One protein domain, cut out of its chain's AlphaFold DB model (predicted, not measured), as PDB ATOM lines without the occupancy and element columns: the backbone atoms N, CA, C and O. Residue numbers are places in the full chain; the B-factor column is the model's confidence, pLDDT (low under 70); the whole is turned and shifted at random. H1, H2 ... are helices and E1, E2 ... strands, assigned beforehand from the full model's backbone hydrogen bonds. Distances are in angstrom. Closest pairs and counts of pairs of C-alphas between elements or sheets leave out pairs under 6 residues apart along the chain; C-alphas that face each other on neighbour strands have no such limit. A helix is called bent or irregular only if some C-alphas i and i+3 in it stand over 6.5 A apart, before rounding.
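This is residues 118 to 293 of the 645 residues of an uncharacterized protein of Gibberella moniliformis (UniProt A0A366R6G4). A long antiparallel sheet, its three longest strands E2, E3 and E4 sharply bent, curls round the long kinked helix H2, while the bent helix H1 covers strand E2. The 176 printed residues hold H1, E1 to E6 and H2 in that order, class mixed; E1 to E5 form a meander, each strand the antiparallel neighbour of the one before, and E6 also pairs with E4. The whole is compact but elongated, with a radius of gyration of the C-alphas of 18.2 A and spans of 60 by 34 by 28 A.

Look first at the sheet: E1 is residues 142 to 146, E2 149 to 169 (36.6 A), E3 177 to 195 (38.6 A), E4 202 to 221 (41.7 A), E5 234 to 243 and E6 246 to 248. Find C-alpha 118 at (-20.225, -24.957, -22.954), where H1, residues 118 to 138, begins. By its hydrogen bonds H1 was assigned as one helix, but it is bent: C-alphas 128 and 131 are 8.0 A apart, between arms H1a, 118 to 128, and H1b, 131 to 138. H2, residues 254 to 292, spans 43.9 A to C-alpha 292 at (-23.633, -42.946, -14.743); it has a kink of 69 degrees near residue 270 and is irregular, with C-alphas 287 and 290 9.1 A apart.

In the twisted, branched sheet, check N 144 and O 151 (2.8 A) for E1 and E2, N 157 and O 188 (2.8 A) for E2 and E3, N 185 and O 212 (2.9 A) for E3 and E4, N 215 and O 241 (2.8 A) for E4 and E5, and N 210 and O 246 (2.9 A) for E4 and E6. H2 touches E5, closest at the C-alphas of Cys 242 and Pro 262, 5.3 A. H1a lies over E2 at a height over the sheet of 8.1 A, with the C-alphas of His 119 and Ala 166 closest at 4.7 A; H1b is on the same face. Both arms are apart from H2. Every O i to N i+4 pair is within hydrogen-bond range in H1a and H1b, and 26 of 35 are in H2.

The C-alphas farthest apart, those of Lys 228 and Gly 252, are 61.7 A from each other. The printed part has no cut, and its long link is E4 to E5, residues 222 to 233. Mean pLDDT of the printed part is 82.3; look for values under 70 at residues 170 to 174, 197 to 199, 224 to 232, 251 to 255 and 288 to 293.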
ATOM      1  N   LEU A 118     -20.617 -24.015 -24.005       76.56
ATOM      2  CA  LEU A 118     -20.225 -24.957 -22.954       76.56
ATOM      3  C   LEU A 118     -19.025 -24.468 -22.127       76.56
ATOM      4  O   LEU A 118     -18.864 -24.860 -20.972       76.56
ATOM      5  N   HIS A 119     -18.180 -23.605 -22.695       83.25
ATOM      6  CA  HIS A 119     -17.032 -23.075 -21.968       83.25
ATOM      7  C   HIS A 119     -17.457 -22.258 -20.738       83.25
ATOM      8  O   HIS A 119     -16.766 -22.309 -19.727       83.25
ATOM      9  N   GLU A 120     -18.600 -21.565 -20.778       85.31
ATOM     10  CA  GLU A 120     -19.124 -20.776 -19.654       85.31
ATOM     11  C   GLU A 120     -19.522 -21.693 -18.491       85.31
ATOM     12  O   GLU A 120     -19.058 -21.507 -17.363       85.31
ATOM     13  N   THR A 121     -20.286 -22.748 -18.785       85.19
ATOM     14  CA  THR A 121     -20.689 -23.780 -17.821       85.19
ATOM     15  C   THR A 121     -19.470 -24.486 -17.214       85.19
ATOM     16  O   THR A 121     -19.359 -24.606 -15.995       85.19
ATOM     17  N   LEU A 122     -18.500 -24.917 -18.031       87.69
ATOM     18  CA  LEU A 122     -17.299 -25.592 -17.521       87.69
ATOM     19  C   LEU A 122     -16.404 -24.652 -16.704       87.69
ATOM     20  O   LEU A 122     -15.867 -25.061 -15.675       87.69
ATOM     21  N   ASN A 123     -16.259 -23.393 -17.126       91.50
ATOM     22  CA  ASN A 123     -15.517 -22.390 -16.366       91.50
ATOM     23  C   ASN A 123     -16.178 -22.078 -15.031       91.50
ATOM     24  O   ASN A 123     -15.470 -21.893 -14.050       91.50
ATOM     25  N   SER A 124     -17.509 -22.060 -14.963       92.75
ATOM     26  CA  SER A 124     -18.234 -21.925 -13.699       92.75
ATOM     27  C   SER A 124     -17.845 -23.021 -12.709       92.75
ATOM     28  O   SER A 124     -17.509 -22.716 -11.568       92.75
ATOM     29  N   ILE A 125     -17.797 -24.277 -13.165       91.38
ATOM     30  CA  ILE A 125     -17.419 -25.423 -12.326       91.38
ATOM     31  C   ILE A 125     -15.950 -25.327 -11.896       91.38
ATOM     32  O   ILE A 125     -15.629 -25.509 -10.721       91.38
ATOM     33  N   VAL A 126     -15.047 -25.033 -12.837       92.00
ATOM     34  CA  VAL A 126     -13.608 -24.921 -12.558       92.00
ATOM     35  C   VAL A 126     -13.319 -23.782 -11.588       92.00
ATOM     36  O   VAL A 126     -12.599 -23.988 -10.614       92.00
ATOM     37  N   ASN A 127     -13.885 -22.601 -11.831       92.94
ATOM     38  CA  ASN A 127     -13.653 -21.424 -11.002       92.94
ATOM     39  C   ASN A 127     -14.192 -21.634  -9.590       92.94
ATOM     40  O   ASN A 127     -13.465 -21.362  -8.636       92.94
ATOM     41  N   ALA A 128     -15.384 -22.225  -9.462       93.81
ATOM     42  CA  ALA A 128     -15.970 -22.538  -8.164       93.81
ATOM     43  C   ALA A 128     -15.085 -23.459  -7.316       93.81
ATOM     44  O   ALA A 128     -15.132 -23.393  -6.096       93.81
ATOM     45  N   ASN A 129     -14.255 -24.300  -7.939       92.81
ATOM     46  CA  ASN A 129     -13.433 -25.289  -7.241       92.81
ATOM     47  C   ASN A 129     -11.925 -25.020  -7.324       92.81
ATOM     48  O   ASN A 129     -11.134 -25.851  -6.870       92.81
ATOM     49  N   LYS A 130     -11.502 -23.882  -7.888       91.56
ATOM     50  CA  LYS A 130     -10.088 -23.589  -8.161       91.56
ATOM     51  C   LYS A 130      -9.240 -23.641  -6.888       91.56
ATOM     52  O   LYS A 130      -8.227 -24.338  -6.861       91.56
ATOM     53  N   ASP A 131      -9.655 -22.946  -5.835       90.38
ATOM     54  CA  ASP A 131      -8.866 -22.844  -4.602       90.38
ATOM     55  C   ASP A 131      -8.772 -24.183  -3.847       90.38
ATOM     56  O   ASP A 131      -7.650 -24.604  -3.537       90.38
ATOM     57  N   PRO A 132      -9.878 -24.925  -3.621       91.31
ATOM     58  CA  PRO A 132      -9.813 -26.293  -3.107       91.31
ATOM     59  C   PRO A 132      -8.944 -27.230  -3.944       91.31
ATOM     60  O   PRO A 132      -8.211 -28.047  -3.383       91.31
ATOM     61  N   LEU A 133      -8.988 -27.112  -5.276       88.50
ATOM     62  CA  LEU A 133      -8.156 -27.903  -6.183       88.50
ATOM     63  C   LEU A 133      -6.677 -27.616  -5.983       88.50
ATOM     64  O   LEU A 133      -5.894 -28.544  -5.785       88.50
ATOM     65  N   VAL A 134      -6.293 -26.345  -5.967       89.12
ATOM     66  CA  VAL A 134      -4.908 -25.937  -5.728       89.12
ATOM     67  C   VAL A 134      -4.447 -26.367  -4.335       89.12
ATOM     68  O   VAL A 134      -3.346 -26.898  -4.185       89.12
ATOM     69  N   ALA A 135      -5.289 -26.218  -3.311       88.81
ATOM     70  CA  ALA A 135      -4.983 -26.668  -1.956       88.81
ATOM     71  C   ALA A 135      -4.819 -28.195  -1.869       88.81
ATOM     72  O   ALA A 135      -3.936 -28.686  -1.162       88.81
ATOM     73  N   PHE A 136      -5.646 -28.957  -2.589       87.25
ATOM     74  CA  PHE A 136      -5.537 -30.411  -2.680       87.25
ATOM     75  C   PHE A 136      -4.236 -30.838  -3.367       87.25
ATOM     76  O   PHE A 136      -3.518 -31.686  -2.833       87.25
ATOM     77  N   LEU A 137      -3.906 -30.217  -4.503       86.00
ATOM     78  CA  LEU A 137      -2.671 -30.476  -5.245       86.00
ATOM     79  C   LEU A 137      -1.427 -30.092  -4.431       86.00
ATOM     80  O   LEU A 137      -0.444 -30.816  -4.423       86.00
ATOM     81  N   ASN A 138      -1.462 -29.017  -3.645       88.19
ATOM     82  CA  ASN A 138      -0.323 -28.649  -2.797       88.19
ATOM     83  C   ASN A 138      -0.087 -29.596  -1.613       88.19
ATOM     84  O   ASN A 138       1.017 -29.644  -1.076       88.19
ATOM     85  N   LYS A 139      -1.091 -30.382  -1.213       88.94
ATOM     86  CA  LYS A 139      -0.934 -31.432  -0.192       88.94
ATOM     87  C   LYS A 139      -0.376 -32.737  -0.761       88.94
ATOM     88  O   LYS A 139      -0.035 -33.628   0.016       88.94
ATOM     89  N   ARG A 140      -0.344 -32.894  -2.088       86.44
ATOM     90  CA  ARG A 140       0.041 -34.133  -2.769       86.44
ATOM     91  C   ARG A 140       0.840 -33.798  -4.026       86.44
ATOM     92  O   ARG A 140       0.221 -33.369  -4.994       86.44
ATOM     93  N   PRO A 141       2.163 -34.032  -4.043       83.69
ATOM     94  CA  PRO A 141       2.965 -33.791  -5.235       83.69
ATOM     95  C   PRO A 141       2.319 -34.411  -6.477       83.69
ATOM     96  O   PRO A 141       1.970 -35.596  -6.489       83.69
ATOM     97  N   LEU A 142       2.121 -33.603  -7.517       85.88
ATOM     98  CA  LEU A 142       1.581 -34.091  -8.778       85.88
ATOM     99  C   LEU A 142       2.710 -34.807  -9.511       85.88
ATOM    100  O   LEU A 142       3.618 -34.166 -10.028       85.88
ATOM    101  N   THR A 143       2.645 -36.133  -9.549       86.31
ATOM    102  CA  THR A 143       3.651 -36.960 -10.220       86.31
ATOM    103  C   THR A 143       3.119 -37.413 -11.575       86.31
ATOM    104  O   THR A 143       2.094 -38.092 -11.655       86.31
ATOM    105  N   LEU A 144       3.818 -37.047 -12.645       82.00
ATOM    106  CA  LEU A 144       3.622 -37.578 -13.986       82.00
ATOM    107  C   LEU A 144       4.763 -38.545 -14.300       82.00
ATOM    108  O   LEU A 144       5.882 -38.135 -14.608       82.00
ATOM    109  N   GLU A 145       4.458 -39.836 -14.239       83.44
ATOM    110  CA  GLU A 145       5.370 -40.897 -14.660       83.44
ATOM    111  C   GLU A 145       5.159 -41.183 -16.146       83.44
ATOM    112  O   GLU A 145       4.053 -41.540 -16.565       83.44
ATOM    113  N   LEU A 146       6.211 -41.028 -16.944       80.25
ATOM    114  CA  LEU A 146       6.258 -41.413 -18.351       80.25
ATOM    115  C   LEU A 146       7.369 -42.443 -18.550       80.25
ATOM    116  O   LEU A 146       8.303 -42.532 -17.756       80.25
ATOM    117  N   SER A 147       7.300 -43.210 -19.636       79.69
ATOM    118  CA  SER A 147       8.218 -44.337 -19.877       79.69
ATOM    119  C   SER A 147       9.727 -44.017 -19.836       79.69
ATOM    120  O   SER A 147      10.522 -44.941 -19.676       79.69
ATOM    121  N   SER A 148      10.154 -42.750 -19.954       79.06
ATOM    122  CA  SER A 148      11.580 -42.369 -19.902       79.06
ATOM    123  C   SER A 148      11.955 -41.320 -18.844       79.06
ATOM    124  O   SER A 148      13.145 -41.054 -18.644       79.06
ATOM    125  N   PHE A 149      10.975 -40.729 -18.153       81.19
ATOM    126  CA  PHE A 149      11.209 -39.762 -17.082       81.19
ATOM    127  C   PHE A 149       9.982 -39.573 -16.190       81.19
ATOM    128  O   PHE A 149       8.845 -39.809 -16.595       81.19
ATOM    129  N   THR A 150      10.238 -39.072 -14.989       83.88
ATOM    130  CA  THR A 150       9.247 -38.675 -13.996       83.88
ATOM    131  C   THR A 150       9.346 -37.172 -13.778       83.88
ATOM    132  O   THR A 150      10.443 -36.645 -13.567       83.88
ATOM    133  N   LEU A 151       8.200 -36.493 -13.831       85.81
ATOM    134  CA  LEU A 151       8.049 -35.101 -13.413       85.81
ATOM    135  C   LEU A 151       7.232 -35.068 -12.129       85.81
ATOM    136  O   LEU A 151       6.149 -35.644 -12.078       85.81
ATOM    137  N   GLU A 152       7.722 -34.369 -11.121       90.19
ATOM    138  CA  GLU A 152       7.015 -34.132  -9.874       90.19
ATOM    139  C   GLU A 152       6.855 -32.623  -9.680       90.19
ATOM    140  O   GLU A 152       7.828 -31.868  -9.707       90.19
ATOM    141  N   PHE A 153       5.607 -32.184  -9.525       90.31
ATOM    142  CA  PHE A 153       5.260 -30.786  -9.306       90.31
ATOM    143  C   PHE A 153       4.785 -30.580  -7.866       90.31
ATOM    144  O   PHE A 153       3.867 -31.256  -7.394       90.31
ATOM    145  N   THR A 154       5.382 -29.607  -7.185       92.25
ATOM    146  CA  THR A 154       5.027 -29.169  -5.827       92.25
ATOM    147  C   THR A 154       4.842 -27.652  -5.787       92.25
ATOM    148  O   THR A 154       5.160 -26.968  -6.756       92.25
ATOM    149  N   ASN A 155       4.306 -27.102  -4.690       92.88
ATOM    150  CA  ASN A 155       4.113 -25.652  -4.504       92.88
ATOM    151  C   ASN A 155       3.447 -24.957  -5.708       92.88
ATOM    152  O   ASN A 155       3.887 -23.903  -6.167       92.88
ATOM    153  N   ILE A 156       2.399 -25.582  -6.233       92.19
ATOM    154  CA  ILE A 156       1.657 -25.135  -7.402       92.19
ATOM    155  C   ILE A 156       0.854 -23.886  -7.035       92.19
ATOM    156  O   ILE A 156       0.024 -23.901  -6.121       92.19
ATOM    157  N   LYS A 157       1.060 -22.813  -7.792       93.38
ATOM    158  CA  LYS A 157       0.224 -21.615  -7.799       93.38
ATOM    159  C   LYS A 157      -0.428 -21.495  -9.162       93.38
ATOM    160  O   LYS A 157       0.253 -21.491 -10.182       93.38
ATOM    161  N   VAL A 158      -1.747 -21.371  -9.181       92.38
ATOM    162  CA  VAL A 158      -2.511 -21.252 -10.424       92.38
ATOM    163  C   VAL A 158      -2.979 -19.814 -10.584       92.38
ATOM    164  O   VAL A 158      -3.894 -19.362  -9.893       92.38
ATOM    165  N   GLU A 159      -2.382 -19.100 -11.528       93.25
ATOM    166  CA  GLU A 159      -2.817 -17.755 -11.913       93.25
ATOM    167  C   GLU A 159      -4.103 -17.853 -12.738       93.25
ATOM    168  O   GLU A 159      -5.125 -17.258 -12.391       93.25
ATOM    169  N   HIS A 160      -4.093 -18.711 -13.758       91.94
ATOM    170  CA  HIS A 160      -5.221 -18.949 -14.649       91.94
ATOM    171  C   HIS A 160      -5.458 -20.448 -14.834       91.94
ATOM    172  O   HIS A 160      -4.513 -21.199 -15.057       91.94
ATOM    173  N   LEU A 161      -6.720 -20.867 -14.757       92.25
ATOM    174  CA  LEU A 161      -7.184 -22.204 -15.112       92.25
ATOM    175  C   LEU A 161      -8.599 -22.065 -15.659       92.25
ATOM    176  O   LEU A 161      -9.465 -21.533 -14.970       92.25
ATOM    177  N   GLY A 162      -8.831 -22.536 -16.877       92.44
ATOM    178  CA  GLY A 162     -10.156 -22.480 -17.477       92.44
ATOM    179  C   GLY A 162     -10.193 -23.010 -18.898       92.44
ATOM    180  O   GLY A 162      -9.175 -23.362 -19.486       92.44
ATOM    181  N   PHE A 163     -11.390 -23.059 -19.457       90.00
ATOM    182  CA  PHE A 163     -11.687 -23.453 -20.816       90.00
ATOM    183  C   PHE A 163     -11.905 -22.208 -21.682       90.00
ATOM    184  O   PHE A 163     -12.992 -21.633 -21.660       90.00
ATOM    185  N   PRO A 164     -10.910 -21.755 -22.461       86.00
ATOM    186  CA  PRO A 164     -11.127 -20.749 -23.504       86.00
ATOM    187  C   PRO A 164     -12.086 -21.214 -24.610       86.00
ATOM    188  O   PRO A 164     -12.651 -20.380 -25.311       86.00
ATOM    189  N   PHE A 165     -12.260 -22.527 -24.787       84.06
ATOM    190  CA  PHE A 165     -13.218 -23.092 -25.731       84.06
ATOM    191  C   PHE A 165     -13.694 -24.463 -25.267       84.06
ATOM    192  O   PHE A 165     -12.901 -25.300 -24.832       84.06
ATOM    193  N   ALA A 166     -14.990 -24.703 -25.417       82.31
ATOM    194  CA  ALA A 166     -15.586 -26.016 -25.279       82.31
ATOM    195  C   ALA A 166     -16.810 -26.104 -26.184       82.31
ATOM    196  O   ALA A 166     -17.661 -25.210 -26.192       82.31
ATOM    197  N   ALA A 167     -16.904 -27.185 -26.941       77.06
ATOM    198  CA  ALA A 167     -18.036 -27.434 -27.812       77.06
ATOM    199  C   ALA A 167     -18.365 -28.921 -27.861       77.06
ATOM    200  O   ALA A 167     -17.502 -29.778 -27.683       77.06
ATOM    201  N   VAL A 168     -19.634 -29.202 -28.127       74.69
ATOM    202  CA  VAL A 168     -20.161 -30.546 -28.336       74.69
ATOM    203  C   VAL A 168     -20.895 -30.547 -29.669       74.69
ATOM    204  O   VAL A 168     -21.581 -29.590 -30.019       74.69
ATOM    205  N   SER A 169     -20.726 -31.616 -30.435       72.00
ATOM    206  CA  SER A 169     -21.370 -31.812 -31.726       72.00
ATOM    207  C   SER A 169     -21.795 -33.267 -31.892       72.00
ATOM    208  O   SER A 169     -21.222 -34.175 -31.289       72.00
ATOM    209  N   LYS A 170     -22.807 -33.497 -32.723       66.81
ATOM    210  CA  LYS A 170     -23.290 -34.830 -33.083       66.81
ATOM    211  C   LYS A 170     -23.574 -34.841 -34.580       66.81
ATOM    212  O   LYS A 170     -24.073 -33.852 -35.109       66.81
ATOM    213  N   THR A 171     -23.194 -35.912 -35.271       66.06
ATOM    214  CA  THR A 171     -23.381 -36.008 -36.730       66.06
ATOM    215  C   THR A 171     -24.813 -36.401 -37.093       66.06
ATOM    216  O   THR A 171     -25.385 -35.827 -38.012       66.06
ATOM    217  N   ASP A 172     -25.400 -37.327 -36.340       63.53
ATOM    218  CA  ASP A 172     -26.801 -37.743 -36.414       63.53
ATOM    219  C   ASP A 172     -27.221 -38.371 -35.074       63.53
ATOM    220  O   ASP A 172     -26.399 -38.522 -34.168       63.53
ATOM    221  N   ASP A 173     -28.485 -38.772 -34.936       60.62
ATOM    222  CA  ASP A 173     -29.025 -39.310 -33.681       60.62
ATOM    223  C   ASP A 173     -28.381 -40.631 -33.235       60.62
ATOM    224  O   ASP A 173     -28.373 -40.937 -32.041       60.62
ATOM    225  N   ARG A 174     -27.778 -41.380 -34.162       68.38
ATOM    226  CA  ARG A 174     -27.131 -42.677 -33.908       68.38
ATOM    227  C   ARG A 174     -25.614 -42.573 -33.804       68.38
ATOM    228  O   ARG A 174     -24.950 -43.586 -33.617       68.38
ATOM    229  N   SER A 175     -25.064 -41.373 -33.933       71.69
ATOM    230  CA  SER A 175     -23.636 -41.126 -33.847       71.69
ATOM    231  C   SER A 175     -23.232 -40.806 -32.411       71.69
ATOM    232  O   SER A 175     -23.967 -40.111 -31.704       71.69
ATOM    233  N   PRO A 176     -22.036 -41.228 -31.978       76.69
ATOM    234  CA  PRO A 176     -21.459 -40.738 -30.739       76.69
ATOM    235  C   PRO A 176     -21.336 -39.210 -30.743       76.69
ATOM    236  O   PRO A 176     -21.056 -38.594 -31.779       76.69
ATOM    237  N   TRP A 177     -21.497 -38.599 -29.575       77.00
ATOM    238  CA  TRP A 177     -21.235 -37.176 -29.407       77.00
ATOM    239  C   TRP A 177     -19.735 -36.928 -29.468       77.00
ATOM    240  O   TRP A 177     -18.955 -37.666 -28.872       77.00
ATOM    241  N   LYS A 178     -19.327 -35.870 -30.159       79.56
ATOM    242  CA  LYS A 178     -17.947 -35.392 -30.198       79.56
ATOM    243  C   LYS A 178     -17.846 -34.140 -29.354       79.56
ATOM    244  O   LYS A 178     -18.622 -33.208 -29.553       79.56
ATOM    245  N   MET A 179     -16.897 -34.116 -28.436       82.62
ATOM    246  CA  MET A 179     -16.637 -32.981 -27.568       82.62
ATOM    247  C   MET A 179     -15.195 -32.528 -27.762       82.62
ATOM    248  O   MET A 179     -14.262 -33.330 -27.707       82.62
ATOM    249  N   ASP A 180     -15.033 -31.236 -28.007       84.38
ATOM    250  CA  ASP A 180     -13.749 -30.590 -28.234       84.38
ATOM    251  C   ASP A 180     -13.542 -29.533 -27.158       84.38
ATOM    252  O   ASP A 180     -14.299 -28.565 -27.062       84.38
ATOM    253  N   LEU A 181     -12.511 -29.737 -26.344       87.25
ATOM    254  CA  LEU A 181     -12.161 -28.875 -25.223       87.25
ATOM    255  C   LEU A 181     -10.787 -28.281 -25.444       87.25
ATOM    256  O   LEU A 181      -9.868 -28.974 -25.873       87.25
ATOM    257  N   MET A 182     -10.639 -27.017 -25.086       89.38
ATOM    258  CA  MET A 182      -9.349 -26.375 -24.934       89.38
ATOM    259  C   MET A 182      -9.238 -25.912 -23.495       89.38
ATOM    260  O   MET A 182      -9.997 -25.044 -23.082       89.38
ATOM    261  N   LEU A 183      -8.325 -26.518 -22.743       91.62
ATOM    262  CA  LEU A 183      -7.972 -26.132 -21.382       91.62
ATOM    263  C   LEU A 183      -6.755 -25.207 -21.437       91.62
ATOM    264  O   LEU A 183      -5.773 -25.542 -22.094       91.62
ATOM    265  N   SER A 184      -6.806 -24.083 -20.734       91.81
ATOM    266  CA  SER A 184      -5.699 -23.143 -20.568       91.81
ATOM    267  C   SER A 184      -5.264 -23.092 -19.108       91.81
ATOM    268  O   SER A 184      -6.103 -23.032 -18.204       91.81
ATOM    269  N   LEU A 185      -3.952 -23.107 -18.888       92.62
ATOM    270  CA  LEU A 185      -3.312 -23.004 -17.584       92.62
ATOM    271  C   LEU A 185      -2.153 -21.998 -17.639       92.62
ATOM    272  O   LEU A 185      -1.282 -22.091 -18.505       92.62
ATOM    273  N   SER A 186      -2.098 -21.104 -16.652       93.75
ATOM    274  CA  SER A 186      -0.923 -20.280 -16.345       93.75
ATOM    275  C   SER A 186      -0.651 -20.308 -14.847       93.75
ATOM    276  O   SER A 186      -1.586 -20.324 -14.039       93.75
ATOM    277  N   GLY A 187       0.620 -20.314 -14.464       94.62
ATOM    278  CA  GLY A 187       0.998 -20.339 -13.060       94.62
ATOM    279  C   GLY A 187       2.453 -20.694 -12.807       94.62
ATOM    280  O   GLY A 187       3.280 -20.736 -13.718       94.62
ATOM    281  N   GLU A 188       2.742 -20.977 -11.546       95.06
ATOM    282  CA  GLU A 188       4.068 -21.324 -11.046       95.06
ATOM    283  C   GLU A 188       4.026 -22.690 -10.362       95.06
ATOM    284  O   GLU A 188       3.024 -23.056  -9.747       95.06
ATOM    285  N   ALA A 189       5.117 -23.443 -10.432       93.25
ATOM    286  CA  ALA A 189       5.283 -24.666  -9.655       93.25
ATOM    287  C   ALA A 189       6.762 -24.928  -9.378       93.25
ATOM    288  O   ALA A 189       7.640 -24.493 -10.116       93.25
ATOM    289  N   HIS A 190       7.051 -25.691  -8.336       93.75
ATOM    290  CA  HIS A 190       8.357 -26.304  -8.154       93.75
ATOM    291  C   HIS A 190       8.395 -27.635  -8.900       93.75
ATOM    292  O   HIS A 190       7.543 -28.491  -8.680       93.75
ATOM    293  N   LEU A 191       9.386 -27.802  -9.769       89.88
ATOM    294  CA  LEU A 191       9.608 -28.989 -10.579       89.88
ATOM    295  C   LEU A 191      10.818 -29.775 -10.070       89.88
ATOM    296  O   LEU A 191      11.944 -29.263 -10.022       89.88
ATOM    297  N   ASP A 192      10.575 -31.049  -9.791       88.69
ATOM    298  CA  ASP A 192      11.572 -32.105  -9.712       88.69
ATOM    299  C   ASP A 192      11.445 -32.980 -10.969       88.69
ATOM    300  O   ASP A 192      10.357 -33.417 -11.335       88.69
ATOM    301  N   ALA A 193      12.550 -33.219 -11.675       84.56
ATOM    302  CA  ALA A 193      12.552 -34.038 -12.884       84.56
ATOM    303  C   ALA A 193      13.728 -35.015 -12.872       84.56
ATOM    304  O   ALA A 193      14.883 -34.623 -12.690       84.56
ATOM    305  N   SER A 194      13.443 -36.294 -13.101       84.12
ATOM    306  CA  SER A 194      14.449 -37.361 -13.140       84.12
ATOM    307  C   SER A 194      14.102 -38.392 -14.212       84.12
ATOM    308  O   SER A 194      12.936 -38.566 -14.544       84.12
ATOM    309  N   GLY A 195      15.092 -39.059 -14.808       80.31
ATOM    310  CA  GLY A 195      14.827 -40.055 -15.849       80.31
ATOM    311  C   GLY A 195      16.008 -40.325 -16.765       80.31
ATOM    312  O   GLY A 195      16.967 -39.558 -16.796       80.31
ATOM    313  N   SER A 196      15.920 -41.399 -17.549       75.19
ATOM    314  CA  SER A 196      16.948 -41.770 -18.529       75.19
ATOM    315  C   SER A 196      17.033 -40.786 -19.700       75.19
ATOM    316  O   SER A 196      18.090 -40.650 -20.310       75.19
ATOM    317  N   ALA A 197      15.946 -40.060 -19.983       67.50
ATOM    318  CA  ALA A 197      15.920 -38.985 -20.974       67.50
ATOM    319  C   ALA A 197      16.414 -37.624 -20.436       67.50
ATOM    320  O   ALA A 197      16.545 -36.676 -21.211       67.50
ATOM    321  N   ILE A 198      16.693 -37.510 -19.131       67.75
ATOM    322  CA  ILE A 198      17.108 -36.266 -18.474       67.75
ATOM    323  C   ILE A 198      18.571 -36.407 -18.051       67.75
ATOM    324  O   ILE A 198      18.891 -37.044 -17.052       67.75
ATOM    325  N   SER A 199      19.475 -35.793 -18.815       67.50
ATOM    326  CA  SER A 199      20.925 -35.899 -18.588       67.50
ATOM    327  C   SER A 199      21.394 -35.284 -17.265       67.50
ATOM    328  O   SER A 199      22.419 -35.703 -16.730       67.50
ATOM    329  N   ILE A 200      20.658 -34.307 -16.726       71.56
ATOM    330  CA  ILE A 200      20.919 -33.680 -15.426       71.56
ATOM    331  C   ILE A 200      19.588 -33.585 -14.674       71.56
ATOM    332  O   ILE A 200      18.732 -32.804 -15.097       71.56
ATOM    333  N   PRO A 201      19.396 -34.340 -13.575       74.94
ATOM    334  CA  PRO A 201      18.186 -34.249 -12.772       74.94
ATOM    335  C   PRO A 201      17.914 -32.805 -12.348       74.94
ATOM    336  O   PRO A 201      18.797 -32.110 -11.832       74.94
ATOM    337  N   LEU A 202      16.686 -32.349 -12.567       81.19
ATOM    338  CA  LEU A 202      16.228 -31.059 -12.075       81.19
ATOM    339  C   LEU A 202      15.700 -31.275 -10.665       81.19
ATOM    340  O   LEU A 202      14.895 -32.177 -10.450       81.19
ATOM    341  N   LYS A 203      16.165 -30.465  -9.714       84.69
ATOM    342  CA  LYS A 203      15.689 -30.522  -8.336       84.69
ATOM    343  C   LYS A 203      15.192 -29.159  -7.870       84.69
ATOM    344  O   LYS A 203      15.944 -28.185  -7.956       84.69
ATOM    345  N   ASN A 204      13.965 -29.121  -7.364       85.25
ATOM    346  CA  ASN A 204      13.275 -27.997  -6.747       85.25
ATOM    347  C   ASN A 204      13.388 -26.710  -7.577       85.25
ATOM    348  O   ASN A 204      13.759 -25.648  -7.071       85.25
ATOM    349  N   ARG A 205      13.156 -26.820  -8.889       89.00
ATOM    350  CA  ARG A 205      13.235 -25.683  -9.811       89.00
ATOM    351  C   ARG A 205      11.912 -24.947  -9.828       89.00
ATOM    352  O   ARG A 205      10.907 -25.538 -10.190       89.00
ATOM    353  N   ASN A 206      11.916 -23.664  -9.481       91.69
ATOM    354  CA  ASN A 206      10.737 -22.837  -9.698       91.69
ATOM    355  C   ASN A 206      10.561 -22.627 -11.204       91.69
ATOM    356  O   ASN A 206      11.444 -22.053 -11.841       91.69
ATOM    357  N   ILE A 207       9.456 -23.123 -11.745       90.62
ATOM    358  CA  ILE A 207       9.067 -22.945 -13.134       90.62
ATOM    359  C   ILE A 207       7.850 -22.032 -13.208       90.62
ATOM    360  O   ILE A 207       6.910 -22.174 -12.428       90.62
ATOM    361  N   GLN A 208       7.854 -21.124 -14.177       91.94
ATOM    362  CA  GLN A 208       6.686 -20.323 -14.524       91.94
ATOM    363  C   GLN A 208       6.199 -20.737 -15.907       91.94
ATOM    364  O   GLN A 208       6.968 -20.766 -16.869       91.94
ATOM    365  N   VAL A 209       4.918 -21.077 -15.994       89.31
ATOM    366  CA  VAL A 209       4.248 -21.512 -17.216       89.31
ATOM    367  C   VAL A 209       3.243 -20.444 -17.615       89.31
ATOM    368  O   VAL A 209       2.352 -20.101 -16.839       89.31
ATOM    369  N   THR A 210       3.356 -19.944 -18.842       88.62
ATOM    370  CA  THR A 210       2.384 -19.011 -19.421       88.62
ATOM    371  C   THR A 210       1.644 -19.685 -20.568       88.62
ATOM    372  O   THR A 210       2.270 -20.170 -21.518       88.62
ATOM    373  N   ASN A 211       0.311 -19.676 -20.488       86.25
ATOM    374  CA  ASN A 211      -0.609 -20.128 -21.530       86.25
ATOM    375  C   ASN A 211      -0.286 -21.543 -22.038       86.25
ATOM    376  O   ASN A 211      -0.165 -21.784 -23.245       86.25
ATOM    377  N   LEU A 212      -0.154 -22.493 -21.109       90.69
ATOM    378  CA  LEU A 212      -0.192 -23.910 -21.446       90.69
ATOM    379  C   LEU A 212      -1.610 -24.254 -21.899       90.69
ATOM    380  O   LEU A 212      -2.538 -24.289 -21.096       90.69
ATOM    381  N   ASN A 213      -1.758 -24.512 -23.192       91.31
ATOM    382  CA  ASN A 213      -3.011 -24.899 -23.810       91.31
ATOM    383  C   ASN A 213      -2.995 -26.397 -24.109       91.31
ATOM    384  O   ASN A 213      -2.074 -26.910 -24.751       91.31
ATOM    385  N   VAL A 214      -4.040 -27.089 -23.672       92.12
ATOM    386  CA  VAL A 214      -4.256 -28.509 -23.928       92.12
ATOM    387  C   VAL A 214      -5.579 -28.673 -24.658       92.12
ATOM    388  O   VAL A 214      -6.641 -28.407 -24.096       92.12
ATOM    389  N   GLN A 215      -5.524 -29.120 -25.910       92.00
ATOM    390  CA  GLN A 215      -6.710 -29.510 -26.656       92.00
ATOM    391  C   GLN A 215      -7.005 -30.993 -26.436       92.00
ATOM    392  O   GLN A 215      -6.130 -31.845 -26.591       92.00
ATOM    393  N   ILE A 216      -8.254 -31.287 -26.085       91.38
ATOM    394  CA  ILE A 216      -8.764 -32.629 -25.824       91.38
ATOM    395  C   ILE A 216      -9.956 -32.855 -26.750       91.38
ATOM    396  O   ILE A 216     -10.975 -32.176 -26.635       91.38
ATOM    397  N   GLY A 217      -9.821 -33.811 -27.667       89.44
ATOM    398  CA  GLY A 217     -10.927 -34.317 -28.477       89.44
ATOM    399  C   GLY A 217     -11.412 -35.635 -27.893       89.44
ATOM    400  O   GLY A 217     -10.630 -36.588 -27.774       89.44
ATOM    401  N   MET A 218     -12.686 -35.688 -27.524       89.31
ATOM    402  CA  MET A 218     -13.301 -36.844 -26.886       89.31
ATOM    403  C   MET A 218     -14.626 -37.231 -27.540       89.31
ATOM    404  O   MET A 218     -15.269 -36.435 -28.222       89.31
ATOM    405  N   THR A 219     -15.009 -38.481 -27.334       86.00
ATOM    406  CA  THR A 219     -16.249 -39.062 -27.824       86.00
ATOM    407  C   THR A 219     -17.061 -39.573 -26.643       86.00
ATOM    408  O   THR A 219     -16.510 -40.285 -25.803       86.00
ATOM    409  N   ILE A 220     -18.349 -39.237 -26.597       82.06
ATOM    410  CA  ILE A 220     -19.334 -39.794 -25.662       82.06
ATOM    411  C   ILE A 220     -20.245 -40.718 -26.464       82.06
ATOM    412  O   ILE A 220     -21.092 -40.262 -27.236       82.06
ATOM    413  N   ASP A 221     -20.036 -42.024 -26.329       79.00
ATOM    414  CA  ASP A 221     -20.804 -43.029 -27.056       79.00
ATOM    415  C   ASP A 221     -21.913 -43.612 -26.171       79.00
ATOM    416  O   ASP A 221     -21.660 -44.386 -25.246       79.00
ATOM    417  N   THR A 222     -23.148 -43.217 -26.482       71.69
ATOM    418  CA  THR A 222     -24.388 -43.732 -25.882       71.69
ATOM    419  C   THR A 222     -25.124 -44.699 -26.814       71.69
ATOM    420  O   THR A 222     -26.217 -45.146 -26.491       71.69
ATOM    421  N   THR A 223     -24.567 -45.022 -27.987       71.06
ATOM    422  CA  THR A 223     -25.291 -45.686 -29.091       71.06
ATOM    423  C   THR A 223     -25.636 -47.144 -28.817       71.06
ATOM    424  O   THR A 223     -26.530 -47.702 -29.446       71.06
ATOM    425  N   LYS A 224     -24.930 -47.767 -27.870       69.94
ATOM    426  CA  LYS A 224     -25.204 -49.133 -27.413       69.94
ATOM    427  C   LYS A 224     -26.258 -49.193 -26.310       69.94
ATOM    428  O   LYS A 224     -26.688 -50.291 -25.975       69.94
ATOM    429  N   SER A 225     -26.616 -48.054 -25.720       64.06
ATOM    430  CA  SER A 225     -27.636 -48.008 -24.679       64.06
ATOM    431  C   SER A 225     -29.010 -48.267 -25.291       64.06
ATOM    432  O   SER A 225     -29.300 -47.779 -26.382       64.06
ATOM    433  N   THR A 226     -29.853 -49.040 -24.609       62.62
ATOM    434  CA  THR A 226     -31.260 -49.253 -24.989       62.62
ATOM    435  C   THR A 226     -32.164 -48.895 -23.813       62.62
ATOM    436  O   THR A 226     -31.697 -48.880 -22.678       62.62
ATOM    437  N   GLU A 227     -33.456 -48.647 -24.046       58.62
ATOM    438  CA  GLU A 227     -34.432 -48.472 -22.952       58.62
ATOM    439  C   GLU A 227     -34.433 -49.659 -21.972       58.62
ATOM    440  O   GLU A 227     -34.601 -49.482 -20.769       58.62
ATOM    441  N   LYS A 228     -34.225 -50.882 -22.482       54.84
ATOM    442  CA  LYS A 228     -34.244 -52.120 -21.683       54.84
ATOM    443  C   LYS A 228     -32.928 -52.395 -20.960       54.84
ATOM    444  O   LYS A 228     -32.951 -53.014 -19.905       54.84
ATOM    445  N   ASP A 229     -31.820 -51.919 -21.519       62.75
ATOM    446  CA  ASP A 229     -30.468 -52.078 -20.988       62.75
ATOM    447  C   ASP A 229     -29.744 -50.720 -21.031       62.75
ATOM    448  O   ASP A 229     -28.968 -50.459 -21.963       62.75
ATOM    449  N   PRO A 230     -30.007 -49.821 -20.060       61.31
ATOM    450  CA  PRO A 230     -29.311 -48.548 -19.972       61.31
ATOM    451  C   PRO A 230     -27.829 -48.791 -19.664       61.31
ATOM    452  O   PRO A 230     -27.469 -49.375 -18.640       61.31
ATOM    453  N   LEU A 231     -26.947 -48.351 -20.561       68.38
ATOM    454  CA  LEU A 231     -25.504 -48.542 -20.427       68.38
ATOM    455  C   LEU A 231     -24.810 -47.287 -19.896       68.38
ATOM    456  O   LEU A 231     -25.208 -46.152 -20.157       68.38
ATOM    457  N   ILE A 232     -23.712 -47.514 -19.176       68.94
ATOM    458  CA  ILE A 232     -22.747 -46.466 -18.848       68.94
ATOM    459  C   ILE A 232     -22.150 -45.964 -20.178       68.94
ATOM    460  O   ILE A 232     -21.656 -46.788 -20.958       68.94
ATOM    461  N   PRO A 233     -22.193 -44.651 -20.468       71.38
ATOM    462  CA  PRO A 233     -21.658 -44.097 -21.700       71.38
ATOM    463  C   PRO A 233     -20.168 -44.398 -21.803       71.38
ATOM    464  O   PRO A 233     -19.416 -44.262 -20.837       71.38
ATOM    465  N   ASN A 234     -19.722 -44.767 -22.999       79.38
ATOM    466  CA  ASN A 234     -18.304 -44.968 -23.243       79.38
ATOM    467  C   ASN A 234     -17.653 -43.620 -23.588       79.38
ATOM    468  O   ASN A 234     -17.831 -43.097 -24.692       79.38
ATOM    469  N   LEU A 235     -16.915 -43.057 -22.630       84.81
ATOM    470  CA  LEU A 235     -16.097 -41.861 -22.822       84.81
ATOM    471  C   LEU A 235     -14.715 -42.248 -23.350       84.81
ATOM    472  O   LEU A 235     -13.992 -43.010 -22.712       84.81
ATOM    473  N   SER A 236     -14.319 -41.683 -24.490       88.75
ATOM    474  CA  SER A 236     -12.993 -41.927 -25.068       88.75
ATOM    475  C   SER A 236     -12.337 -40.661 -25.613       88.75
ATOM    476  O   SER A 236     -12.824 -40.009 -26.534       88.75
ATOM    477  N   VAL A 237     -11.175 -40.326 -25.066       91.56
ATOM    478  CA  VAL A 237     -10.251 -39.325 -25.593       91.56
ATOM    479  C   VAL A 237      -9.500 -39.933 -26.770       91.56
ATOM    480  O   VAL A 237      -8.760 -40.908 -26.629       91.56
ATOM    481  N   HIS A 238      -9.674 -39.334 -27.944       89.38
ATOM    482  CA  HIS A 238      -9.021 -39.758 -29.181       89.38
ATOM    483  C   HIS A 238      -7.964 -38.752 -29.652       89.38
ATOM    484  O   HIS A 238      -7.045 -39.124 -30.392       89.38
ATOM    485  N   ARG A 239      -8.031 -37.502 -29.174       88.50
ATOM    486  CA  ARG A 239      -7.053 -36.452 -29.467       88.50
ATOM    487  C   ARG A 239      -6.592 -35.756 -28.191       88.50
ATOM    488  O   ARG A 239      -7.408 -35.403 -27.349       88.50
ATOM    489  N   PHE A 240      -5.285 -35.544 -28.099       90.69
ATOM    490  CA  PHE A 240      -4.636 -34.761 -27.056       90.69
ATOM    491  C   PHE A 240      -3.531 -33.941 -27.722       90.69
ATOM    492  O   PHE A 240      -2.673 -34.522 -28.380       90.69
ATOM    493  N   LEU A 241      -3.563 -32.618 -27.627       89.81
ATOM    494  CA  LEU A 241      -2.534 -31.742 -28.194       89.81
ATOM    495  C   LEU A 241      -2.137 -30.700 -27.162       89.81
ATOM    496  O   LEU A 241      -2.994 -30.105 -26.522       89.81
ATOM    497  N   CYS A 242      -0.841 -30.467 -27.031       90.69
ATOM    498  CA  CYS A 242      -0.266 -29.536 -26.079       90.69
ATOM    499  C   CYS A 242       0.466 -28.415 -26.822       90.69
ATOM    500  O   CYS A 242       1.179 -28.661 -27.800       90.69
ATOM    501  N   ALA A 243       0.312 -27.190 -26.343       90.62
ATOM    502  CA  ALA A 243       1.069 -26.028 -26.771       90.62
ATOM    503  C   ALA A 243       1.345 -25.137 -25.565       90.62
ATOM    504  O   ALA A 243       0.572 -25.108 -24.613       90.62
ATOM    505  N   MET A 244       2.442 -24.396 -25.608       88.00
ATOM    506  CA  MET A 244       2.841 -23.510 -24.524       88.00
ATOM    507  C   MET A 244       3.467 -22.262 -25.122       88.00
ATOM    508  O   MET A 244       4.274 -22.362 -26.049       88.00
ATOM    509  N   GLU A 245       3.096 -21.096 -24.601       84.12
ATOM    510  CA  GLU A 245       3.665 -19.827 -25.057       84.12
ATOM    511  C   GLU A 245       5.050 -19.615 -24.444       84.12
ATOM    512  O   GLU A 245       6.033 -19.359 -25.146       84.12
ATOM    513  N   LYS A 246       5.146 -19.771 -23.120       83.88
ATOM    514  CA  LYS A 246       6.362 -19.470 -22.370       83.88
ATOM    515  C   LYS A 246       6.564 -20.445 -21.218       83.88
ATOM    516  O   LYS A 246       5.616 -20.797 -20.519       83.88
ATOM    517  N   LEU A 247       7.822 -20.825 -21.026       85.06
ATOM    518  CA  LEU A 247       8.319 -21.542 -19.861       85.06
ATOM    519  C   LEU A 247       9.543 -20.796 -19.352       85.06
ATOM    520  O   LEU A 247      10.440 -20.529 -20.146       85.06
ATOM    521  N   GLU A 248       9.581 -20.464 -18.069       86.69
ATOM    522  CA  GLU A 248      10.737 -19.840 -17.422       86.69
ATOM    523  C   GLU A 248      11.203 -20.673 -16.234       86.69
ATOM    524  O   GLU A 248      10.413 -21.407 -15.641       86.69
ATOM    525  N   GLY A 249      12.480 -20.534 -15.877       82.56
ATOM    526  CA  GLY A 249      13.066 -21.178 -14.699       82.56
ATOM    527  C   GLY A 249      13.919 -22.411 -15.006       82.56
ATOM    528  O   GLY A 249      14.392 -23.074 -14.076       82.56
ATOM    529  N   LEU A 250      14.170 -22.708 -16.289       77.62
ATOM    530  CA  LEU A 250      15.027 -23.807 -16.731       77.62
ATOM    531  C   LEU A 250      16.348 -23.281 -17.328       77.62
ATOM    532  O   LEU A 250      16.353 -22.455 -18.239       77.62
ATOM    533  N   PRO A 251      17.515 -23.764 -16.866       67.25
ATOM    534  CA  PRO A 251      18.798 -23.262 -17.347       67.25
ATOM    535  C   PRO A 251      19.026 -23.582 -18.834       67.25
ATOM    536  O   PRO A 251      18.834 -24.712 -19.277       67.25
ATOM    537  N   GLY A 252      19.528 -22.595 -19.585       62.19
ATOM    538  CA  GLY A 252      20.063 -22.806 -20.933       62.19
ATOM    539  C   GLY A 252      19.034 -22.776 -22.067       62.19
ATOM    540  O   GLY A 252      19.041 -23.680 -22.890       62.19
ATOM    541  N   ILE A 253      18.264 -21.681 -22.175       59.16
ATOM    542  CA  ILE A 253      17.300 -21.344 -23.249       59.16
ATOM    543  C   ILE A 253      15.835 -21.687 -22.889       59.16
ATOM    544  O   ILE A 253      15.190 -22.510 -23.533       59.16
ATOM    545  N   ASP A 254      15.284 -20.996 -21.888       63.31
ATOM    546  CA  ASP A 254      13.880 -21.067 -21.428       63.31
ATOM    547  C   ASP A 254      12.838 -21.161 -22.571       63.31
ATOM    548  O   ASP A 254      11.998 -22.061 -22.615       63.31
ATOM    549  N   ARG A 255      12.960 -20.302 -23.592       60.91
ATOM    550  CA  ARG A 255      12.057 -20.285 -24.762       60.91
ATOM    551  C   ARG A 255      12.259 -21.444 -25.757       60.91
ATOM    552  O   ARG A 255      11.411 -21.653 -26.615       60.91
ATOM    553  N   ALA A 256      13.371 -22.180 -25.710       70.25
ATOM    554  CA  ALA A 256      13.509 -23.406 -26.506       70.25
ATOM    555  C   ALA A 256      12.693 -24.540 -25.882       70.25
ATOM    556  O   ALA A 256      12.107 -25.347 -26.602       70.25
ATOM    557  N   TRP A 257      12.588 -24.564 -24.552       74.00
ATOM    558  CA  TRP A 257      11.823 -25.574 -23.832       74.00
ATOM    559  C   TRP A 257      10.307 -25.422 -23.996       74.00
ATOM    560  O   TRP A 257       9.625 -26.444 -24.074       74.00
ATOM    561  N   SER A 258       9.784 -24.199 -24.164       74.25
ATOM    562  CA  SER A 258       8.358 -23.986 -24.483       74.25
ATOM    563  C   SER A 258       7.943 -24.575 -25.840       74.25
ATOM    564  O   SER A 258       6.783 -24.932 -26.021       74.25
ATOM    565  N   TYR A 259       8.890 -24.763 -26.766       79.94
ATOM    566  CA  TYR A 259       8.685 -25.524 -28.003       79.94
ATOM    567  C   TYR A 259       8.964 -27.024 -27.814       79.94
ATOM    568  O   TYR A 259       8.143 -27.864 -28.185       79.94
ATOM    569  N   LEU A 260      10.121 -27.374 -27.239       78.62
ATOM    570  CA  LEU A 260      10.608 -28.755 -27.183       78.62
ATOM    571  C   LEU A 260       9.744 -29.664 -26.304       78.62
ATOM    572  O   LEU A 260       9.512 -30.809 -26.688       78.62
ATOM    573  N   ILE A 261       9.251 -29.181 -25.158       80.69
ATOM    574  CA  ILE A 261       8.441 -30.006 -24.248       80.69
ATOM    575  C   ILE A 261       7.108 -30.385 -24.904       80.69
ATOM    576  O   ILE A 261       6.856 -31.586 -25.038       80.69
ATOM    577  N   PRO A 262       6.272 -29.438 -25.390       86.12
ATOM    578  CA  PRO A 262       5.051 -29.813 -26.095       86.12
ATOM    579  C   PRO A 262       5.330 -30.656 -27.345       86.12
ATOM    580  O   PRO A 262       4.615 -31.626 -27.573       86.12
ATOM    581  N   ALA A 263       6.405 -30.381 -28.097       84.69
ATOM    582  CA  ALA A 263       6.793 -31.187 -29.258       84.69
ATOM    583  C   ALA A 263       7.044 -32.656 -28.894       84.69
ATOM    584  O   ALA A 263       6.544 -33.569 -29.561       84.69
ATOM    585  N   TYR A 264       7.781 -32.890 -27.807       83.25
ATOM    586  CA  TYR A 264       8.097 -34.228 -27.322       83.25
ATOM    587  C   TYR A 264       6.850 -34.940 -26.778       83.25
ATOM    588  O   TYR A 264       6.629 -36.109 -27.099       83.25
ATOM    589  N   LEU A 265       5.987 -34.233 -26.036       85.06
ATOM    590  CA  LEU A 265       4.710 -34.765 -25.543       85.06
ATOM    591  C   LEU A 265       3.771 -35.150 -26.694       85.06
ATOM    592  O   LEU A 265       3.288 -36.281 -26.741       85.06
ATOM    593  N   ASN A 266       3.567 -34.245 -27.653       87.56
ATOM    594  CA  ASN A 266       2.685 -34.452 -28.804       87.56
ATOM    595  C   ASN A 266       3.128 -35.625 -29.682       87.56
ATOM    596  O   ASN A 266       2.281 -36.278 -30.292       87.56
ATOM    597  N   THR A 267       4.434 -35.892 -29.740       85.31
ATOM    598  CA  THR A 267       5.011 -36.873 -30.664       85.31
ATOM    599  C   THR A 267       5.241 -38.237 -30.028       85.31
ATOM    600  O   THR A 267       4.920 -39.254 -30.639       85.31
ATOM    601  N   ASN A 268       5.800 -38.268 -28.817       83.31
ATOM    602  CA  ASN A 268       6.307 -39.499 -28.208       83.31
ATOM    603  C   ASN A 268       5.411 -40.019 -27.075       83.31
ATOM    604  O   ASN A 268       5.386 -41.222 -26.842       83.31
ATOM    605  N   TYR A 269       4.639 -39.146 -26.414       83.31
ATOM    606  CA  TYR A 269       3.833 -39.514 -25.235       83.31
ATOM    607  C   TYR A 269       2.330 -39.362 -25.416       83.31
ATOM    608  O   TYR A 269       1.572 -39.777 -24.550       83.31
ATOM    609  N   ASN A 270       1.878 -38.805 -26.535       83.81
ATOM    610  CA  ASN A 270       0.463 -38.564 -26.796       83.81
ATOM    611  C   ASN A 270      -0.381 -39.836 -26.631       83.81
ATOM    612  O   ASN A 270      -1.403 -39.819 -25.952       83.81
ATOM    613  N   THR A 271       0.072 -40.960 -27.193       86.12
ATOM    614  CA  THR A 271      -0.608 -42.253 -27.038       86.12
ATOM    615  C   THR A 271      -0.651 -42.699 -25.576       86.12
ATOM    616  O   THR A 271      -1.738 -42.973 -25.078       86.12
ATOM    617  N   GLU A 272       0.486 -42.676 -24.872       88.44
ATOM    618  CA  GLU A 272       0.575 -43.069 -23.456       88.44
ATOM    619  C   GLU A 272      -0.337 -42.200 -22.567       88.44
ATOM    620  O   GLU A 272      -1.080 -42.712 -21.731       88.44
ATOM    621  N   ILE A 273      -0.339 -40.879 -22.776       86.44
ATOM    622  CA  ILE A 273      -1.184 -39.932 -22.035       86.44
ATOM    623  C   ILE A 273      -2.664 -40.218 -22.293       86.44
ATOM    624  O   ILE A 273      -3.439 -40.322 -21.343       86.44
ATOM    625  N   LYS A 274      -3.068 -40.383 -23.560       89.69
ATOM    626  CA  LYS A 274      -4.460 -40.704 -23.912       89.69
ATOM    627  C   LYS A 274      -4.922 -42.004 -23.266       89.69
ATOM    628  O   LYS A 274      -6.027 -42.048 -22.736       89.69
ATOM    629  N   GLU A 275      -4.096 -43.047 -23.288       89.62
ATOM    630  CA  GLU A 275      -4.416 -44.335 -22.664       89.62
ATOM    631  C   GLU A 275      -4.600 -44.198 -21.149       89.62
ATOM    632  O   GLU A 275      -5.594 -44.686 -20.612       89.62
ATOM    633  N   LYS A 276      -3.714 -43.458 -20.466       89.12
ATOM    634  CA  LYS A 276      -3.845 -43.186 -19.025       89.12
ATOM    635  C   LYS A 276      -5.106 -42.384 -18.696       89.12
ATOM    636  O   LYS A 276      -5.802 -42.720 -17.738       89.12
ATOM    637  N   VAL A 277      -5.428 -41.357 -19.487       88.38
ATOM    638  CA  VAL A 277      -6.656 -40.563 -19.309       88.38
ATOM    639  C   VAL A 277      -7.895 -41.429 -19.526       88.38
ATOM    640  O   VAL A 277      -8.784 -41.431 -18.680       88.38
ATOM    641  N   ASN A 278      -7.937 -42.221 -20.599       89.81
ATOM    642  CA  ASN A 278      -9.051 -43.131 -20.875       89.81
ATOM    643  C   ASN A 278      -9.234 -44.180 -19.774       89.81
ATOM    644  O   ASN A 278     -10.359 -44.420 -19.348       89.81
ATOM    645  N   ALA A 279      -8.143 -44.754 -19.257       89.31
ATOM    646  CA  ALA A 279      -8.205 -45.691 -18.139       89.31
ATOM    647  C   ALA A 279      -8.796 -45.037 -16.879       89.31
ATOM    648  O   ALA A 279      -9.637 -45.636 -16.210       89.31
ATOM    649  N   LYS A 280      -8.411 -43.790 -16.579       88.00
ATOM    650  CA  LYS A 280      -8.947 -43.039 -15.434       88.00
ATOM    651  C   LYS A 280     -10.407 -42.635 -15.614       88.00
ATOM    652  O   LYS A 280     -11.162 -42.706 -14.650       88.00
ATOM    653  N   LEU A 281     -10.818 -42.258 -16.825       84.31
ATOM    654  CA  LEU A 281     -12.223 -41.991 -17.144       84.31
ATOM    655  C   LEU A 281     -13.076 -43.254 -16.990       84.31
ATOM    656  O   LEU A 281     -14.122 -43.202 -16.347       84.31
ATOM    657  N   ALA A 282     -12.610 -44.393 -17.507       83.88
ATOM    658  CA  ALA A 282     -13.295 -45.673 -17.358       83.88
ATOM    659  C   ALA A 282     -13.404 -46.097 -15.882       83.88
ATOM    660  O   ALA A 282     -14.472 -46.509 -15.434       83.88
ATOM    661  N   GLU A 283     -12.326 -45.938 -15.106       84.62
ATOM    662  CA  GLU A 283     -12.325 -46.185 -13.661       84.62
ATOM    663  C   GLU A 283     -13.332 -45.279 -12.935       84.62
ATOM    664  O   GLU A 283     -14.107 -45.757 -12.107       84.62
ATOM    665  N   PHE A 284     -13.348 -43.981 -13.254       80.88
ATOM    666  CA  PHE A 284     -14.275 -43.020 -12.662       80.88
ATOM    667  C   PHE A 284     -15.733 -43.381 -12.965       80.88
ATOM    668  O   PHE A 284     -16.527 -43.507 -12.036       80.88
ATOM    669  N   LEU A 285     -16.072 -43.612 -14.235       75.88
ATOM    670  CA  LEU A 285     -17.424 -43.992 -14.651       75.88
ATOM    671  C   LEU A 285     -17.874 -45.310 -14.014       75.88
ATOM    672  O   LEU A 285     -19.006 -45.416 -13.552       75.88
ATOM    673  N   SER A 286     -16.978 -46.296 -13.922       75.38
ATOM    674  CA  SER A 286     -17.281 -47.572 -13.271       75.38
ATOM    675  C   SER A 286     -17.622 -47.407 -11.789       75.38
ATOM    676  O   SER A 286     -18.424 -48.181 -11.275       75.38
ATOM    677  N   ARG A 287     -17.030 -46.426 -11.093       74.88
ATOM    678  CA  ARG A 287     -17.333 -46.145  -9.678       74.88
ATOM    679  C   ARG A 287     -18.684 -45.461  -9.482       74.88
ATOM    680  O   ARG A 287     -19.267 -45.618  -8.418       74.88
ATOM    681  N   GLN A 288     -19.166 -44.720 -10.479       66.75
ATOM    682  CA  GLN A 288     -20.472 -44.056 -10.420       66.75
ATOM    683  C   GLN A 288     -21.645 -45.044 -10.561       66.75
ATOM    684  O   GLN A 288     -22.758 -44.731 -10.154       66.75
ATOM    685  N   GLY A 289     -21.411 -46.247 -11.098       67.56
ATOM    686  CA  GLY A 289     -22.414 -47.314 -11.144       67.56
ATOM    687  C   GLY A 289     -23.696 -46.901 -11.875       67.56
ATOM    688  O   GLY A 289     -23.644 -46.455 -13.022       67.56
ATOM    689  N   GLU A 290     -24.845 -47.062 -11.211       63.03
ATOM    690  CA  GLU A 290     -26.169 -46.692 -11.738       63.03
ATOM    691  C   GLU A 290     -26.274 -45.199 -12.073       63.03
ATOM    692  O   GLU A 290     -26.878 -44.841 -13.079       63.03
ATOM    693  N   SER A 291     -25.624 -44.324 -11.298       58.22
ATOM    694  CA  SER A 291     -25.680 -42.868 -11.489       58.22
ATOM    695  C   SER A 291     -25.038 -42.397 -12.796       58.22
ATOM    696  O   SER A 291     -25.278 -41.271 -13.223       58.22
ATOM    697  N   ALA A 292     -24.222 -43.238 -13.439       60.47
ATOM    698  CA  ALA A 292     -23.633 -42.946 -14.743       60.47
ATOM    699  C   ALA A 292     -24.414 -43.538 -15.922       60.47
ATOM    700  O   ALA A 292     -24.020 -43.312 -17.063       60.47
ATOM    701  N   ARG A 293     -25.481 -44.314 -15.700       65.62
ATOM    702  CA  ARG A 293     -26.239 -44.915 -16.801       65.62
ATOM    703  C   ARG A 293     -27.064 -43.859 -17.526       65.62
ATOM    704  O   ARG A 293     -27.785 -43.088 -16.905       65.62
TER     705      ARG A 293